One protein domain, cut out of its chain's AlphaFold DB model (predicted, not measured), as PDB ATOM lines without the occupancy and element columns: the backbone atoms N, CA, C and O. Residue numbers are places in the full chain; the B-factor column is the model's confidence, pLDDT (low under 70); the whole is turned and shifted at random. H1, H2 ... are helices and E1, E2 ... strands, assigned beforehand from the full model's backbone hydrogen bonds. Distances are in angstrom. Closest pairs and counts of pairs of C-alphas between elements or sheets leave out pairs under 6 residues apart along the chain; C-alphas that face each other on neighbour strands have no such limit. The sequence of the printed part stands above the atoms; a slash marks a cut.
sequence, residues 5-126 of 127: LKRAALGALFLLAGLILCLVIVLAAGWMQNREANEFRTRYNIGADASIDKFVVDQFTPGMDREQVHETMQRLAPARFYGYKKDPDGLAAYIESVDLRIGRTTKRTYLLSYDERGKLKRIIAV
ATOM      1  N   LEU A   5      15.623 -96.658 -10.683       58.16
ATOM      2  CA  LEU A   5      15.844 -95.203 -10.777       58.16
ATOM      3  C   LEU A   5      14.560 -94.397 -11.054       58.16
ATOM      4  O   LEU A   5      14.396 -93.299 -10.534       58.16
ATOM      5  N   LYS A   6      13.606 -94.953 -11.815       59.38
ATOM      6  CA  LYS A   6      12.343 -94.263 -12.135       59.38
ATOM      7  C   LYS A   6      11.390 -94.149 -10.935       59.38
ATOM      8  O   LYS A   6      10.631 -93.192 -10.865       59.38
ATOM      9  N   ARG A   7      11.433 -95.094  -9.984       61.16
ATOM     10  CA  ARG A   7      10.558 -95.083  -8.793       61.16
ATOM     11  C   ARG A   7      11.027 -94.080  -7.737       61.16
ATOM     12  O   ARG A   7      10.195 -93.413  -7.137       61.16
ATOM     13  N   ALA A   8      12.342 -93.927  -7.567       61.38
ATOM     14  CA  ALA A   8      12.911 -92.931  -6.656       61.38
ATOM     15  C   ALA A   8      12.620 -91.490  -7.116       61.38
ATOM     16  O   ALA A   8      12.244 -90.650  -6.304       61.38
ATOM     17  N   ALA A   9      12.703 -91.224  -8.426       65.12
ATOM     18  CA  ALA A   9      12.362 -89.918  -8.994       65.12
ATOM     19  C   ALA A   9      10.878 -89.554  -8.791       65.12
ATOM     20  O   ALA A   9      10.565 -88.418  -8.451       65.12
ATOM     21  N   LEU A  10       9.966 -90.526  -8.924       68.25
ATOM     22  CA  LEU A  10       8.535 -90.322  -8.665       68.25
ATOM     23  C   LEU A  10       8.238 -90.032  -7.181       68.25
ATOM     24  O   LEU A  10       7.412 -89.171  -6.889       68.25
ATOM     25  N   GLY A  11       8.941 -90.687  -6.249       72.06
ATOM     26  CA  GLY A  11       8.819 -90.399  -4.813       72.06
ATOM     27  C   GLY A  11       9.351 -89.014  -4.425       72.06
ATOM     28  O   GLY A  11       8.708 -88.298  -3.661       72.06
ATOM     29  N   ALA A  12      10.486 -88.597  -4.999       75.94
ATOM     30  CA  ALA A  12      11.068 -87.276  -4.754       75.94
ATOM     31  C   ALA A  12      10.187 -86.133  -5.293       75.94
ATOM     32  O   ALA A  12      10.038 -85.111  -4.627       75.94
ATOM     33  N   LEU A  13       9.551 -86.320  -6.456       76.38
ATOM     34  CA  LEU A  13       8.604 -85.345  -7.011       76.38
ATOM     35  C   LEU A  13       7.360 -85.173  -6.123       76.38
ATOM     36  O   LEU A  13       6.882 -84.052  -5.957       76.38
ATOM     37  N   PHE A  14       6.869 -86.250  -5.500       77.94
ATOM     38  CA  PHE A  14       5.738 -86.181  -4.567       77.94
ATOM     39  C   PHE A  14       6.108 -85.474  -3.253       77.94
ATOM     40  O   PHE A  14       5.343 -84.649  -2.754       77.94
ATOM     41  N   LEU A  15       7.311 -85.732  -2.727       81.06
ATOM     42  CA  LEU A  15       7.835 -85.035  -1.548       81.06
ATOM     43  C   LEU A  15       8.002 -83.530  -1.799       81.06
ATOM     44  O   LEU A  15       7.643 -82.723  -0.944       81.06
ATOM     45  N   LEU A  16       8.493 -83.147  -2.981       82.75
ATOM     46  CA  LEU A  16       8.671 -81.741  -3.341       82.75
ATOM     47  C   LEU A  16       7.325 -81.007  -3.455       82.75
ATOM     48  O   LEU A  16       7.182 -79.896  -2.949       82.75
ATOM     49  N   ALA A  17       6.319 -81.645  -4.060       83.56
ATOM     50  CA  ALA A  17       4.970 -81.090  -4.158       83.56
ATOM     51  C   ALA A  17       4.315 -80.912  -2.776       83.56
ATOM     52  O   ALA A  17       3.695 -79.879  -2.520       83.56
ATOM     53  N   GLY A  18       4.506 -81.871  -1.863       84.19
ATOM     54  CA  GLY A  18       4.035 -81.763  -0.480       84.19
ATOM     55  C   GLY A  18       4.708 -80.627   0.298       84.19
ATOM     56  O   GLY A  18       4.034 -79.898   1.026       84.19
ATOM     57  N   LEU A  19       6.015 -80.421   0.100       85.81
ATOM     58  CA  LEU A  19       6.761 -79.324   0.725       85.81
ATOM     59  C   LEU A  19       6.263 -77.953   0.242       85.81
ATOM     60  O   LEU A  19       6.051 -77.052   1.053       85.81
ATOM     61  N   ILE A  20       6.035 -77.804  -1.068       86.69
ATOM     62  CA  ILE A  20       5.512 -76.565  -1.660       86.69
ATOM     63  C   ILE A  20       4.093 -76.293  -1.157       86.69
ATOM     64  O   ILE A  20       3.793 -75.170  -0.759       86.69
ATOM     65  N   LEU A  21       3.234 -77.314  -1.113       87.12
ATOM     66  CA  LEU A  21       1.877 -77.177  -0.587       87.12
ATOM     67  C   LEU A  21       1.883 -76.732   0.884       87.12
ATOM     68  O   LEU A  21       1.134 -75.831   1.254       87.12
ATOM     69  N   CYS A  22       2.768 -77.304   1.705       90.88
ATOM     70  CA  CYS A  22       2.946 -76.901   3.100       90.88
ATOM     71  C   CYS A  22       3.375 -75.428   3.215       90.88
ATOM     72  O   CYS A  22       2.783 -74.665   3.979       90.88
ATOM     73  N   LEU A  23       4.342 -75.002   2.394       87.50
ATOM     74  CA  LEU A  23       4.821 -73.619   2.375       87.50
ATOM     75  C   LEU A  23       3.708 -72.627   1.995       87.50
ATOM     76  O   LEU A  23       3.569 -71.581   2.629       87.50
ATOM     77  N   VAL A  24       2.886 -72.972   1.001       84.81
ATOM     78  CA  VAL A  24       1.751 -72.149   0.558       84.81
ATOM     79  C   VAL A  24       0.698 -72.007   1.661       84.81
ATOM     80  O   VAL A  24       0.204 -70.902   1.882       84.81
ATOM     81  N   ILE A  25       0.386 -73.081   2.393       85.06
ATOM     82  CA  ILE A  25      -0.590 -73.045   3.495       85.06
ATOM     83  C   ILE A  25      -0.096 -72.151   4.641       85.06
ATOM     84  O   ILE A  25      -0.863 -71.335   5.151       85.06
ATOM     85  N   VAL A  26       1.185 -72.248   5.015       82.38
ATOM     86  CA  VAL A  26       1.777 -71.401   6.069       82.38
ATOM     87  C   VAL A  26       1.770 -69.924   5.664       82.38
ATOM     88  O   VAL A  26       1.404 -69.067   6.469       82.38
ATOM     89  N   LEU A  27       2.114 -69.611   4.412       83.31
ATOM     90  CA  LEU A  27       2.082 -68.239   3.894       83.31
ATOM     91  C   LEU A  27       0.659 -67.669   3.844       83.31
ATOM     92  O   LEU A  27       0.453 -66.517   4.223       83.31
ATOM     93  N   ALA A  28      -0.320 -68.469   3.418       78.56
ATOM     94  CA  ALA A  28      -1.723 -68.064   3.376       78.56
ATOM     95  C   ALA A  28      -2.289 -67.816   4.784       78.56
ATOM     96  O   ALA A  28      -2.925 -66.788   5.019       78.56
ATOM     97  N   ALA A  29      -1.996 -68.705   5.741       75.44
ATOM     98  CA  ALA A  29      -2.398 -68.540   7.138       75.44
ATOM     99  C   ALA A  29      -1.746 -67.302   7.779       75.44
ATOM    100  O   ALA A  29      -2.422 -66.527   8.456       75.44
ATOM    101  N   GLY A  30      -0.457 -67.069   7.506       73.31
ATOM    102  CA  GLY A  30       0.255 -65.876   7.957       73.31
ATOM    103  C   GLY A  30      -0.333 -64.584   7.385       73.31
ATOM    104  O   GLY A  30      -0.506 -63.617   8.121       73.31
ATOM    105  N   TRP A  31      -0.712 -64.564   6.102       77.06
ATOM    106  CA  TRP A  31      -1.371 -63.409   5.478       77.06
ATOM    107  C   TRP A  31      -2.753 -63.117   6.070       77.06
ATOM    108  O   TRP A  31      -3.075 -61.952   6.305       77.06
ATOM    109  N   MET A  32      -3.557 -64.149   6.341       69.06
ATOM    110  CA  MET A  32      -4.871 -63.982   6.974       69.06
ATOM    111  C   MET A  32      -4.748 -63.437   8.401       69.06
ATOM    112  O   MET A  32      -5.413 -62.456   8.725       69.06
ATOM    113  N   GLN A  33      -3.827 -63.971   9.211       62.91
ATOM    114  CA  GLN A  33      -3.561 -63.452  10.559       62.91
ATOM    115  C   GLN A  33      -3.049 -62.008  10.536       62.91
ATOM    116  O   GLN A  33      -3.463 -61.193  11.356       62.91
ATOM    117  N   ASN A  34      -2.178 -61.659   9.583       60.88
ATOM    118  CA  ASN A  34      -1.656 -60.298   9.467       60.88
ATOM    119  C   ASN A  34      -2.749 -59.315   9.024       60.88
ATOM    120  O   ASN A  34      -2.794 -58.188   9.506       60.88
ATOM    121  N   ARG A  35      -3.666 -59.748   8.149       59.38
ATOM    122  CA  ARG A  35      -4.825 -58.954   7.723       59.38
ATOM    123  C   ARG A  35      -5.813 -58.731   8.867       59.38
ATOM    124  O   ARG A  35      -6.231 -57.594   9.066       59.38
ATOM    125  N   GLU A  36      -6.138 -59.762   9.643       54.91
ATOM    126  CA  GLU A  36      -7.008 -59.642  10.821       54.91
ATOM    127  C   GLU A  36      -6.368 -58.784  11.919       54.91
ATOM    128  O   GLU A  36      -7.028 -57.914  12.487       54.91
ATOM    129  N   ALA A  37      -5.064 -58.935  12.164       57.44
ATOM    130  CA  ALA A  37      -4.323 -58.083  13.093       57.44
ATOM    131  C   ALA A  37      -4.257 -56.621  12.619       57.44
ATOM    132  O   ALA A  37      -4.334 -55.705  13.444       57.44
ATOM    133  N   ASN A  38      -4.150 -56.381  11.307       52.78
ATOM    134  CA  ASN A  38      -4.203 -55.031  10.749       52.78
ATOM    135  C   ASN A  38      -5.609 -54.435  10.840       52.78
ATOM    136  O   ASN A  38      -5.735 -53.278  11.228       52.78
ATOM    137  N   GLU A  39      -6.669 -55.188  10.540       51.69
ATOM    138  CA  GLU A  39      -8.048 -54.703  10.685       51.69
ATOM    139  C   GLU A  39      -8.408 -54.432  12.149       51.69
ATOM    140  O   GLU A  39      -9.043 -53.418  12.440       51.69
ATOM    141  N   PHE A  40      -7.938 -55.267  13.078       49.72
ATOM    142  CA  PHE A  40      -8.050 -55.017  14.510       49.72
ATOM    143  C   PHE A  40      -7.302 -53.724  14.883       49.72
ATOM    144  O   PHE A  40      -7.909 -52.778  15.376       49.72
ATOM    145  N   ARG A  41      -6.015 -53.585  14.544       52.75
ATOM    146  CA  ARG A  41      -5.264 -52.334  14.785       52.75
ATOM    147  C   ARG A  41      -5.936 -51.103  14.185       52.75
ATOM    148  O   ARG A  41      -5.973 -50.065  14.832       52.75
ATOM    149  N   THR A  42      -6.496 -51.222  12.989       50.19
ATOM    150  CA  THR A  42      -7.142 -50.111  12.287       50.19
ATOM    151  C   THR A  42      -8.457 -49.721  12.967       50.19
ATOM    152  O   THR A  42      -8.662 -48.546  13.244       50.19
ATOM    153  N   ARG A  43      -9.318 -50.674  13.354       48.59
ATOM    154  CA  ARG A  43     -10.577 -50.355  14.061       48.59
ATOM    155  C   ARG A  43     -10.358 -49.830  15.481       48.59
ATOM    156  O   ARG A  43     -11.102 -48.953  15.910       48.59
ATOM    157  N   TYR A  44      -9.343 -50.319  16.194       39.12
ATOM    158  CA  TYR A  44      -9.075 -49.894  17.571       39.12
ATOM    159  C   TYR A  44      -8.198 -48.627  17.672       39.12
ATOM    160  O   TYR A  44      -8.363 -47.893  18.643       39.12
ATOM    161  N   ASN A  45      -7.361 -48.290  16.674       45.25
ATOM    162  CA  ASN A  45      -6.683 -46.979  16.621       45.25
ATOM    163  C   ASN A  45      -7.587 -45.858  16.083       45.25
ATOM    164  O   ASN A  45      -7.530 -44.750  16.601       45.25
ATOM    165  N   ILE A  46      -8.464 -46.125  15.105       41.00
ATOM    166  CA  ILE A  46      -9.387 -45.099  14.573       41.00
ATOM    167  C   ILE A  46     -10.441 -44.691  15.624       41.00
ATOM    168  O   ILE A  46     -10.926 -43.562  15.617       41.00
ATOM    169  N   GLY A  47     -10.767 -45.579  16.570       43.00
ATOM    170  CA  GLY A  47     -11.694 -45.287  17.666       43.00
ATOM    171  C   GLY A  47     -11.092 -44.480  18.824       43.00
ATOM    172  O   GLY A  47     -11.820 -43.727  19.464       43.00
ATOM    173  N   ALA A  48      -9.790 -44.616  19.102       48.50
ATOM    174  CA  ALA A  48      -9.139 -43.894  20.198       48.50
ATOM    175  C   ALA A  48      -8.934 -42.410  19.851       48.50
ATOM    176  O   ALA A  48      -9.317 -41.535  20.627       48.50
ATOM    177  N   ASP A  49      -8.451 -42.130  18.640       56.19
ATOM    178  CA  ASP A  49      -8.170 -40.774  18.159       56.19
ATOM    179  C   ASP A  49      -9.441 -39.925  17.988       56.19
ATOM    180  O   ASP A  49      -9.550 -38.843  18.564       56.19
ATOM    181  N   ALA A  50     -10.465 -40.460  17.310       58.81
ATOM    182  CA  ALA A  50     -11.741 -39.761  17.146       58.81
ATOM    183  C   ALA A  50     -12.471 -39.535  18.485       58.81
ATOM    184  O   ALA A  50     -13.236 -38.579  18.627       58.81
ATOM    185  N   SER A  51     -12.245 -40.405  19.480       66.88
ATOM    186  CA  SER A  51     -12.842 -40.245  20.810       66.88
ATOM    187  C   SER A  51     -12.229 -39.090  21.602       66.88
ATOM    188  O   SER A  51     -12.958 -38.408  22.320       66.88
ATOM    189  N   ILE A  52     -10.927 -38.836  21.438       70.56
ATOM    190  CA  ILE A  52     -10.237 -37.711  22.078       70.56
ATOM    191  C   ILE A  52     -10.640 -36.402  21.401       70.56
ATOM    192  O   ILE A  52     -10.982 -35.453  22.101       70.56
ATOM    193  N   ASP A  53     -10.682 -36.364  20.067       76.81
ATOM    194  CA  ASP A  53     -11.115 -35.171  19.333       76.81
ATOM    195  C   ASP A  53     -12.540 -34.779  19.704       76.81
ATOM    196  O   ASP A  53     -12.804 -33.621  20.025       76.81
ATOM    197  N   LYS A  54     -13.448 -35.760  19.749       76.75
ATOM    198  CA  LYS A  54     -14.813 -35.529  20.210       76.75
ATOM    199  C   LYS A  54     -14.847 -35.063  21.667       76.75
ATOM    200  O   LYS A  54     -15.517 -34.083  21.958       76.75
ATOM    201  N   PHE A  55     -14.105 -35.712  22.568       79.31
ATOM    202  CA  PHE A  55     -14.045 -35.318  23.978       79.31
ATOM    203  C   PHE A  55     -13.588 -33.868  24.156       79.31
ATOM    204  O   PHE A  55     -14.220 -33.125  24.904       79.31
ATOM    205  N   VAL A  56     -12.513 -33.475  23.466       79.44
ATOM    206  CA  VAL A  56     -11.969 -32.115  23.499       79.44
ATOM    207  C   VAL A  56     -13.002 -31.136  22.961       79.44
ATOM    208  O   VAL A  56     -13.324 -30.179  23.654       79.44
ATOM    209  N   VAL A  57     -13.547 -31.382  21.765       82.75
ATOM    210  CA  VAL A  57     -14.543 -30.510  21.123       82.75
ATOM    211  C   VAL A  57     -15.790 -30.343  21.995       82.75
ATOM    212  O   VAL A  57     -16.257 -29.217  22.154       82.75
ATOM    213  N   ASP A  58     -16.267 -31.419  22.622       86.12
ATOM    214  CA  ASP A  58     -17.451 -31.418  23.491       86.12
ATOM    215  C   ASP A  58     -17.254 -30.585  24.777       86.12
ATOM    216  O   ASP A  58     -18.240 -30.188  25.397       86.12
ATOM    217  N   GLN A  59     -16.013 -30.266  25.182       84.12
ATOM    218  CA  GLN A  59     -15.774 -29.348  26.308       84.12
ATOM    219  C   GLN A  59     -16.014 -27.873  25.948       84.12
ATOM    220  O   GLN A  59     -16.104 -27.030  26.844       84.12
ATOM    221  N   PHE A  60     -16.101 -27.533  24.659       86.44
ATOM    222  CA  PHE A  60     -16.250 -26.152  24.206       86.44
ATOM    223  C   PHE A  60     -17.683 -25.855  23.787       86.44
ATOM    224  O   PHE A  60     -18.278 -26.532  22.954       86.44
ATOM    225  N   THR A  61     -18.224 -24.766  24.324       87.56
ATOM    226  CA  THR A  61     -19.551 -24.265  23.966       87.56
ATOM    227  C   THR A  61     -19.417 -23.047  23.045       87.56
ATOM    228  O   THR A  61     -18.645 -22.130  23.349       87.56
ATOM    229  N   PRO A  62     -20.161 -22.979  21.924       86.38
ATOM    230  CA  PRO A  62     -20.240 -21.760  21.127       86.38
ATOM    231  C   PRO A  62     -20.685 -20.565  21.983       86.38
ATOM    232  O   PRO A  62     -21.596 -20.680  22.798       86.38
ATOM    233  N   GLY A  63     -20.047 -19.410  21.806       88.50
ATOM    234  CA  GLY A  63     -20.301 -18.205  22.601       88.50
ATOM    235  C   GLY A  63     -19.308 -17.963  23.742       88.50
ATOM    236  O   GLY A  63     -19.335 -16.884  24.337       88.50
ATOM    237  N   MET A  64     -18.406 -18.911  24.023       91.75
ATOM    238  CA  MET A  64     -17.322 -18.707  24.991       91.75
ATOM    239  C   MET A  64     -16.375 -17.593  24.535       91.75
ATOM    240  O   MET A  64     -16.020 -17.522  23.360       91.75
ATOM    241  N   ASP A  65     -15.939 -16.716  25.435       91.31
ATOM    242  CA  ASP A  65     -14.822 -15.812  25.123       91.31
ATOM    243  C   ASP A  65     -13.464 -16.518  25.224       91.31
ATOM    244  O   ASP A  65     -13.346 -17.694  25.568       91.31
ATOM    245  N   ARG A  66     -12.406 -15.793  24.856       84.56
ATOM    246  CA  ARG A  66     -11.043 -16.329  24.811       84.56
ATOM    247  C   ARG A  66     -10.535 -16.795  26.170       84.56
ATOM    248  O   ARG A  66      -9.788 -17.767  26.207       84.56
ATOM    249  N   GLU A  67     -10.922 -16.123  27.247       88.12
ATOM    250  CA  GLU A  67     -10.492 -16.476  28.600       88.12
ATOM    251  C   GLU A  67     -11.156 -17.779  29.040       88.12
ATOM    252  O   GLU A  67     -10.464 -18.719  29.419       88.12
ATOM    253  N   GLN A  68     -12.469 -17.904  28.829       90.62
ATOM    254  CA  GLN A  68     -13.201 -19.151  29.062       90.62
ATOM    255  C   GLN A  68     -12.628 -20.316  28.245       90.62
ATOM    256  O   GLN A  68     -12.448 -21.414  28.765       90.62
ATOM    257  N   VAL A  69     -12.308 -20.090  26.966       87.25
ATOM    258  CA  VAL A  69     -11.670 -21.115  26.123       87.25
ATOM    259  C   VAL A  69     -10.308 -21.510  26.688       87.25
ATOM    260  O   VAL A  69      -9.985 -22.696  26.720       87.25
ATOM    261  N   HIS A  70      -9.510 -20.546  27.144       85.38
ATOM    262  CA  HIS A  70      -8.205 -20.815  27.736       85.38
ATOM    263  C   HIS A  70      -8.306 -21.625  29.029       85.38
ATOM    264  O   HIS A  70      -7.587 -22.612  29.187       85.38
ATOM    265  N   GLU A  71      -9.235 -21.273  29.917       87.50
ATOM    266  CA  GLU A  71      -9.486 -22.040  31.136       87.50
ATOM    267  C   GLU A  71      -9.930 -23.471  30.834       87.50
ATOM    268  O   GLU A  71      -9.405 -24.415  31.428       87.50
ATOM    269  N   THR A  72     -10.862 -23.655  29.894       88.00
ATOM    270  CA  THR A  72     -11.308 -24.992  29.485       88.00
ATOM    271  C   THR A  72     -10.145 -25.804  28.931       88.00
ATOM    272  O   THR A  72      -9.963 -26.945  29.341       88.00
ATOM    273  N   MET A  73      -9.301 -25.206  28.082       81.94
ATOM    274  CA  MET A  73      -8.101 -25.852  27.538       81.94
ATOM    275  C   MET A  73      -7.128 -26.310  28.633       81.94
ATOM    276  O   MET A  73      -6.611 -27.421  28.559       81.94
ATOM    277  N   GLN A  74      -6.893 -25.490  29.662       82.12
ATOM    278  CA  GLN A  74      -6.021 -25.858  30.784       82.12
ATOM    279  C   GLN A  74      -6.591 -26.992  31.649       82.12
ATOM    280  O   GLN A  74      -5.830 -27.714  32.292       82.12
ATOM    281  N   ARG A  75      -7.921 -27.146  31.680       83.00
ATOM    282  CA  ARG A  75      -8.623 -28.179  32.458       83.00
ATOM    283  C   ARG A  75      -8.840 -29.481  31.689       83.00
ATOM    284  O   ARG A  75      -9.327 -30.443  32.282       83.00
ATOM    285  N   LEU A  76      -8.492 -29.534  30.402       76.38
ATOM    286  CA  LEU A  76      -8.573 -30.765  29.626       76.38
ATOM    287  C   LEU A  76      -7.669 -31.821  30.276       76.38
ATOM    288  O   LEU A  76      -6.472 -31.645  30.455       76.38
ATOM    289  N   ALA A  77      -8.260 -32.939  30.674       60.88
ATOM    290  CA  ALA A  77      -7.545 -34.117  31.139       60.88
ATOM    291  C   ALA A  77      -8.153 -35.326  30.419       60.88
ATOM    292  O   ALA A  77      -9.380 -35.415  30.352       60.88
ATOM    293  N   PRO A  78      -7.346 -36.245  29.851       59.09
ATOM    294  CA  PRO A  78      -5.885 -36.370  29.967       59.09
ATOM    295  C   PRO A  78      -5.058 -35.538  28.956       59.09
ATOM    296  O   PRO A  78      -3.866 -35.798  28.791       59.09
ATOM    297  N   ALA A  79      -5.649 -34.561  28.261       66.44
ATOM    298  CA  ALA A  79      -4.978 -33.807  27.199       66.44
ATOM    299  C   ALA A  79      -4.341 -32.494  27.691       66.44
ATOM    300  O   ALA A  79      -5.021 -31.628  28.214       66.44
ATOM    301  N   ARG A  80      -3.036 -32.305  27.498       68.19
ATOM    302  CA  ARG A  80      -2.316 -31.099  27.927       68.19
ATOM    303  C   ARG A  80      -2.346 -30.020  26.851       68.19
ATOM    304  O   ARG A  80      -1.972 -30.264  25.708       68.19
ATOM    305  N   PHE A  81      -2.719 -28.804  27.230       74.94
ATOM    306  CA  PHE A  81      -2.613 -27.624  26.375       74.94
ATOM    307  C   PHE A  81      -1.173 -27.078  26.352       74.94
ATOM    308  O   PHE A  81      -0.567 -26.900  27.408       74.94
ATOM    309  N   TYR A  82      -0.632 -26.796  25.160       71.50
ATOM    310  CA  TYR A  82       0.756 -26.334  24.979       71.50
ATOM    311  C   TYR A  82       0.880 -24.870  24.548       71.50
ATOM    312  O   TYR A  82       1.933 -24.264  24.742       71.50
ATOM    313  N   GLY A  83      -0.165 -24.288  23.962       77.56
ATOM    314  CA  GLY A  83      -0.139 -22.894  23.533       77.56
ATOM    315  C   GLY A  83      -0.992 -22.618  22.306       77.56
ATOM    316  O   GLY A  83      -1.662 -23.496  21.759       77.56
ATOM    317  N   TYR A  84      -0.939 -21.361  21.873       82.12
ATOM    318  CA  TYR A  84      -1.604 -20.886  20.668       82.12
ATOM    319  C   TYR A  84      -0.585 -20.495  19.602       82.12
ATOM    320  O   TYR A  84       0.496 -19.993  19.915       82.12
ATOM    321  N   LYS A  85      -0.967 -20.634  18.335       78.62
ATOM    322  CA  LYS A  85      -0.292 -19.995  17.205       78.62
ATOM    323  C   LYS A  85      -1.320 -19.218  16.402       78.62
ATOM    324  O   LYS A  85      -2.472 -19.625  16.267       78.62
ATOM    325  N   LYS A  86      -0.893 -18.073  15.882       72.06
ATOM    326  CA  LYS A  86      -1.703 -17.297  14.951       72.06
ATOM    327  C   LYS A  86      -1.780 -18.059  13.630       72.06
ATOM    328  O   LYS A  86      -0.737 -18.421  13.085       72.06
ATOM    329  N   ASP A  87      -2.993 -18.295  13.155       70.94
ATOM    330  CA  ASP A  87      -3.279 -18.966  11.892       70.94
ATOM    331  C   ASP A  87      -3.911 -17.950  10.916       70.94
ATOM    332  O   ASP A  87      -4.583 -17.021  11.376       70.94
ATOM    333  N   PRO A  88      -3.682 -18.042   9.594       65.31
ATOM    334  CA  PRO A  88      -4.325 -17.150   8.627       65.31
ATOM    335  C   PRO A  88      -5.857 -17.159   8.729       65.31
ATOM    336  O   PRO A  88      -6.479 -16.114   8.551       65.31
ATOM    337  N   ASP A  89      -6.438 -18.308   9.090       63.09
ATOM    338  CA  ASP A  89      -7.883 -18.521   9.177       63.09
ATOM    339  C   ASP A  89      -8.428 -18.382  10.616       63.09
ATOM    340  O   ASP A  89      -9.624 -18.580  10.860       63.09
ATOM    341  N   GLY A  90      -7.576 -18.030  11.593       69.75
ATOM    342  CA  GLY A  90      -7.992 -17.826  12.983       69.75
ATOM    343  C   GLY A  90      -6.898 -18.023  14.039       69.75
ATOM    344  O   GLY A  90      -5.769 -17.547  13.917       69.75
ATOM    345  N   LEU A  91      -7.254 -18.678  15.147       76.12
ATOM    346  CA  LEU A  91      -6.317 -19.017  16.220       76.12
ATOM    347  C   LEU A  91      -6.182 -20.539  16.302       76.12
ATOM    348  O   LEU A  91      -7.160 -21.234  16.564       76.12
ATOM    349  N   ALA A  92      -4.973 -21.059  16.112       74.44
ATOM    350  CA  ALA A  92      -4.686 -22.474  16.299       74.44
ATOM    351  C   ALA A  92      -4.304 -22.737  17.762       74.44
ATOM    352  O   ALA A  92      -3.360 -22.135  18.274       74.44
ATOM    353  N   ALA A  93      -5.023 -23.630  18.436       74.38
ATOM    354  CA  ALA A  93      -4.660 -24.180  19.735       74.38
ATOM    355  C   ALA A  93      -3.959 -25.529  19.561       74.38
ATOM    356  O   ALA A  93      -4.420 -26.391  18.814       74.38
ATOM    357  N   TYR A  94      -2.852 -25.721  20.274       68.69
ATOM    358  CA  TYR A  94      -2.096 -26.970  20.263       68.69
ATOM    359  C   TYR A  94      -2.372 -27.729  21.547       68.69
ATOM    360  O   TYR A  94      -2.109 -27.230  22.647       68.69
ATOM    361  N   ILE A  95      -2.891 -28.942  21.395       69.19
ATOM    362  CA  ILE A  95      -3.215 -29.826  22.502       69.19
ATOM    363  C   ILE A  95      -2.503 -31.150  22.258       69.19
ATOM    364  O   ILE A  95      -2.619 -31.774  21.209       69.19
ATOM    365  N   GLU A  96      -1.749 -31.599  23.241       67.31
ATOM    366  CA  GLU A  96      -1.132 -32.912  23.222       67.31
ATOM    367  C   GLU A  96      -1.944 -33.834  24.117       67.31
ATOM    368  O   GLU A  96      -2.011 -33.661  25.335       67.31
ATOM    369  N   SER A  97      -2.577 -34.828  23.517       64.12
ATOM    370  CA  SER A  97      -3.261 -35.876  24.253       64.12
ATOM    371  C   SER A  97      -2.337 -37.070  24.413       64.12
ATOM    372  O   SER A  97      -1.889 -37.660  23.429       64.12
ATOM    373  N   VAL A  98      -2.067 -37.461  25.654       56.62
ATOM    374  CA  VAL A  98      -1.412 -38.744  25.915       56.62
ATOM    375  C   VAL A  98      -2.499 -39.809  25.951       56.62
ATOM    376  O   VAL A  98      -3.340 -39.803  26.852       56.62
ATOM    377  N   ASP A  99      -2.490 -40.729  24.986       59.72
ATOM    378  CA  ASP A  99      -3.300 -41.936  25.086       59.72
ATOM    379  C   ASP A  99      -2.651 -42.864  26.119       59.72
ATOM    380  O   ASP A  99      -1.728 -43.641  25.843       59.72
ATOM    381  N   LEU A 100      -3.146 -42.746  27.351       55.03
ATOM    382  CA  LEU A 100      -2.692 -43.515  28.506       55.03
ATOM    383  C   LEU A 100      -2.906 -45.029  28.335       55.03
ATOM    384  O   LEU A 100      -2.275 -45.799  29.056       55.03
ATOM    385  N   ARG A 101      -3.758 -45.480  27.400       54.72
ATOM    386  CA  ARG A 101      -4.026 -46.914  27.182       54.72
ATOM    387  C   ARG A 101      -2.913 -47.602  26.401       54.72
ATOM    388  O   ARG A 101      -2.661 -48.782  26.621       54.72
ATOM    389  N   ILE A 102      -2.255 -46.874  25.503       58.53
ATOM    390  CA  ILE A 102      -1.187 -47.401  24.636       58.53
ATOM    391  C   ILE A 102       0.177 -46.757  24.909       58.53
ATOM    392  O   ILE A 102       1.155 -47.088  24.239       58.53
ATOM    393  N   GLY A 103       0.250 -45.832  25.874       58.94
ATOM    394  CA  GLY A 103       1.472 -45.106  26.220       58.94
ATOM    395  C   GLY A 103       2.009 -44.255  25.068       58.94
ATOM    396  O   GLY A 103       3.207 -43.978  25.021       58.94
ATOM    397  N   ARG A 104       1.150 -43.879  24.110       64.06
ATOM    398  CA  ARG A 104       1.526 -43.016  22.989       64.06
ATOM    399  C   ARG A 104       1.056 -41.601  23.246       64.06
ATOM    400  O   ARG A 104      -0.098 -41.353  23.580       64.06
ATOM    401  N   THR A 105       1.969 -40.673  23.031       67.94
ATOM    402  CA  THR A 105       1.667 -39.253  22.977       67.94
ATOM    403  C   THR A 105       1.235 -38.898  21.563       67.94
ATOM    404  O   THR A 105       2.033 -39.018  20.632       67.94
ATOM    405  N   THR A 106      -0.001 -38.433  21.410       70.44
ATOM    406  CA  THR A 106      -0.518 -37.907  20.146       70.44
ATOM    407  C   THR A 106      -0.634 -36.392  20.265       70.44
ATOM    408  O   THR A 106      -1.274 -35.868  21.177       70.44
ATOM    409  N   LYS A 107       0.015 -35.664  19.357       73.81
ATOM    410  CA  LYS A 107      -0.151 -34.212  19.243       73.81
ATOM    411  C   LYS A 107      -1.304 -33.934  18.293       73.81
ATOM    412  O   LYS A 107      -1.358 -34.543  17.231       73.81
ATOM    413  N   ARG A 108      -2.204 -33.038  18.687       76.62
ATOM    414  CA  ARG A 108      -3.355 -32.617  17.892       76.62
ATOM    415  C   ARG A 108      -3.410 -31.095  17.837       76.62
ATOM    416  O   ARG A 108      -3.265 -30.405  18.852       76.62
ATOM    417  N   THR A 109      -3.639 -30.555  16.650       79.94
ATOM    418  CA  THR A 109      -3.931 -29.133  16.481       79.94
ATOM    419  C   THR A 109      -5.430 -28.930  16.302       79.94
ATOM    420  O   THR A 109      -6.085 -29.636  15.537       79.94
ATOM    421  N   TYR A 110      -5.975 -27.943  17.012       82.19
ATOM    422  CA  TYR A 110      -7.370 -27.533  16.913       82.19
ATOM    423  C   TYR A 110      -7.443 -26.087  16.431       82.19
ATOM    424  O   TYR A 110      -6.843 -25.194  17.028       82.19
ATOM    425  N   LEU A 111      -8.204 -25.828  15.370       83.69
ATOM    426  CA  LEU A 111      -8.495 -24.468  14.927       83.69
ATOM    427  C   LEU A 111      -9.714 -23.930  15.666       83.69
ATOM    428  O   LEU A 111     -10.807 -24.491  15.579       83.69
ATOM    429  N   LEU A 112      -9.521 -22.811  16.359       86.44
ATOM    430  CA  LEU A 112     -10.561 -22.040  17.022       86.44
ATOM    431  C   LEU A 112     -10.930 -20.863  16.120       86.44
ATOM    432  O   LEU A 112     -10.112 -19.980  15.843       86.44
ATOM    433  N   SER A 113     -12.179 -20.833  15.673       86.31
ATOM    434  CA  SER A 113     -12.727 -19.699  14.933       86.31
ATOM    435  C   SER A 113     -13.653 -18.910  15.840       86.31
ATOM    436  O   SER A 113     -14.506 -19.470  16.532       86.31
ATOM    437  N   TYR A 114     -13.464 -17.597  15.817       86.12
ATOM    438  CA  TYR A 114     -14.217 -16.639  16.607       86.12
ATOM    439  C   TYR A 114     -15.104 -15.794  15.689       86.12
ATOM    440  O   TYR A 114     -14.786 -15.605  14.514       86.12
ATOM    441  N   ASP A 115     -16.220 -15.308  16.218       87.75
ATOM    442  CA  ASP A 115     -17.030 -14.287  15.563       87.75
ATOM    443  C   ASP A 115     -16.384 -12.891  15.676       87.75
ATOM    444  O   ASP A 115     -15.349 -12.696  16.320       87.75
ATOM    445  N   GLU A 116     -17.017 -11.893  15.057       86.06
ATOM    446  CA  GLU A 116     -16.562 -10.493  15.079       86.06
ATOM    447  C   GLU A 116     -16.554  -9.879  16.489       86.06
ATOM    448  O   GLU A 116     -15.872  -8.886  16.735       86.06
ATOM    449  N   ARG A 117     -17.286 -10.480  17.434       87.31
ATOM    450  CA  ARG A 117     -17.363 -10.065  18.841       87.31
ATOM    451  C   ARG A 117     -16.331 -10.789  19.712       87.31
ATOM    452  O   ARG A 117     -16.311 -10.589  20.926       87.31
ATOM    453  N   GLY A 118     -15.474 -11.622  19.117       84.88
ATOM    454  CA  GLY A 118     -14.440 -12.380  19.815       84.88
ATOM    455  C   GLY A 118     -14.959 -13.599  20.578       84.88
ATOM    456  O   GLY A 118     -14.240 -14.117  21.435       84.88
ATOM    457  N   LYS A 119     -16.178 -14.068  20.287       89.56
ATOM    458  CA  LYS A 119     -16.770 -15.272  20.879       89.56
ATOM    459  C   LYS A 119     -16.516 -16.494  20.006       89.56
ATOM    460  O   LYS A 119     -16.510 -16.409  18.782       89.56
ATOM    461  N   LEU A 120     -16.280 -17.643  20.630       88.81
ATOM    462  CA  LEU A 120     -16.001 -18.900  19.952       88.81
ATOM    463  C   LEU A 120     -17.206 -19.303  19.100       88.81
ATOM    464  O   LEU A 120     -18.306 -19.488  19.615       88.81
ATOM    465  N   LYS A 121     -16.995 -19.467  17.798       88.12
ATOM    466  CA  LYS A 121     -18.013 -19.924  16.849       88.12
ATOM    467  C   LYS A 121     -17.907 -21.423  16.601       88.12
ATOM    468  O   LYS A 121     -18.922 -22.112  16.560       88.12
ATOM    469  N   ARG A 122     -16.683 -21.918  16.392       84.00
ATOM    470  CA  ARG A 122     -16.411 -23.330  16.091       84.00
ATOM    471  C   ARG A 122     -15.002 -23.735  16.515       84.00
ATOM    472  O   ARG A 122     -14.090 -22.905  16.503       84.00
ATOM    473  N   ILE A 123     -14.839 -25.023  16.791       83.81
ATOM    474  CA  ILE A 123     -13.558 -25.698  16.998       83.81
ATOM    475  C   ILE A 123     -13.485 -26.914  16.067       83.81
ATOM    476  O   ILE A 123     -14.482 -27.613  15.894       83.81
ATOM    477  N   ILE A 124     -12.342 -27.130  15.414       79.88
ATOM    478  CA  ILE A 124     -12.140 -28.236  14.465       79.88
ATOM    479  C   ILE A 124     -10.762 -28.849  14.716       79.88
ATOM    480  O   ILE A 124      -9.780 -28.111  14.767       79.88
ATOM    481  N   ALA A 125     -10.684 -30.173  14.852       80.62
ATOM    482  CA  ALA A 125      -9.415 -30.901  14.835       80.62
ATOM    483  C   ALA A 125      -8.863 -30.925  13.400       80.62
ATOM    484  O   ALA A 125      -9.590 -31.298  12.479       80.62
ATOM    485  N   VAL A 126      -7.619 -30.490  13.201       71.75
ATOM    486  CA  VAL A 126      -7.018 -30.321  11.860       71.75
ATOM    487  C   VAL A 126      -5.818 -31.217  11.562       71.75
ATOM    488  O   VAL A 126      -5.417 -31.260  10.404       71.75
TER     489      VAL A 126
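Overview. This is residues 5 to 126 of the 127 residues of an uncharacterized protein of Chloroflexi bacterium (UniProt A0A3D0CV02). One very long helix, H1, sticks out like a handle, with its residues 5 to 44 standing free, from a small head made of a strongly twisted sheet of four strands with helix over one face. The last part of H1, residues 48 to 58, and the short helix H2 pack on that same face, while the other face is bare of named helices. The printed part has 122 residues, with two named helices and four named strands in the order H1 H2 E1 E2 E3 E4, and its class is mixed, helices and strands. The sheet has the order E1 - E2 - E3 - E4, all antiparallel. The whole is extended, with a radius of gyration of the C-alphas of 27.2 A and spans of 96 by 28 by 20 A, and H1 makes most of the length.

Along the chain. H1, residues 5 to 58, begins with C-alpha 5 at (15.844, -95.203, -10.777), ends with C-alpha 58 at (-17.451, -31.418, 23.491) and is 79.7 A long. H2 holds residues 66 to 75 and is 14.3 A long. E1, residues 79 to 87, is 21.4 A long and bends by 60 degrees at residue 82. E2, residues 90 to 99, is 27.4 A long, and E3, residues 104 to 114, is 31.4 A long. E4, residues 120 to 125, is 14.6 A long and ends with C-alpha 125 at (-9.415, -30.901, 14.835).

Arrangement. E1 to E4 form a meander, each strand the antiparallel neighbour of the one before, with E1 and E4 as edge strands. In the hairpin E1 and E2, N 82 and O 94 are within hydrogen-bond range at 2.9 A. In the hairpin E2 and E3, N 93 and O 110 are at 2.8 A, and in the hairpin E3 and E4, N 111 and O 124 are at 2.8 A. H1 and H2 are on one face of this sheet, two layers. The closest C-alphas of H1 and E4 are those of Val 57 and Ile 123, 6.4 A apart. The closest of H2 and E1 are those of Gln 74 and Phe 81, 5.8 A apart. H2 has a height over the sheet of 7.5 A. H1 and H2 are apart, but only just, at 8.4 A; E1 and E4 are apart. Every O i to N i+4 pair is within hydrogen-bond range in H2, and 48 of 50 are in H1.

Size, cuts and confidence. The C-alphas of Leu 5 and Arg 117, the two farthest apart, are 96.1 A apart. Without residues 5 to 44 the body spans 41 by 23 by 20 A. The printed part has no cut and no long link. The mean pLDDT of the printed part is 73.3, and it is under 70 at residues 5 to 10, 32 to 51, 77 to 80, 88 to 90 and 94 to 105.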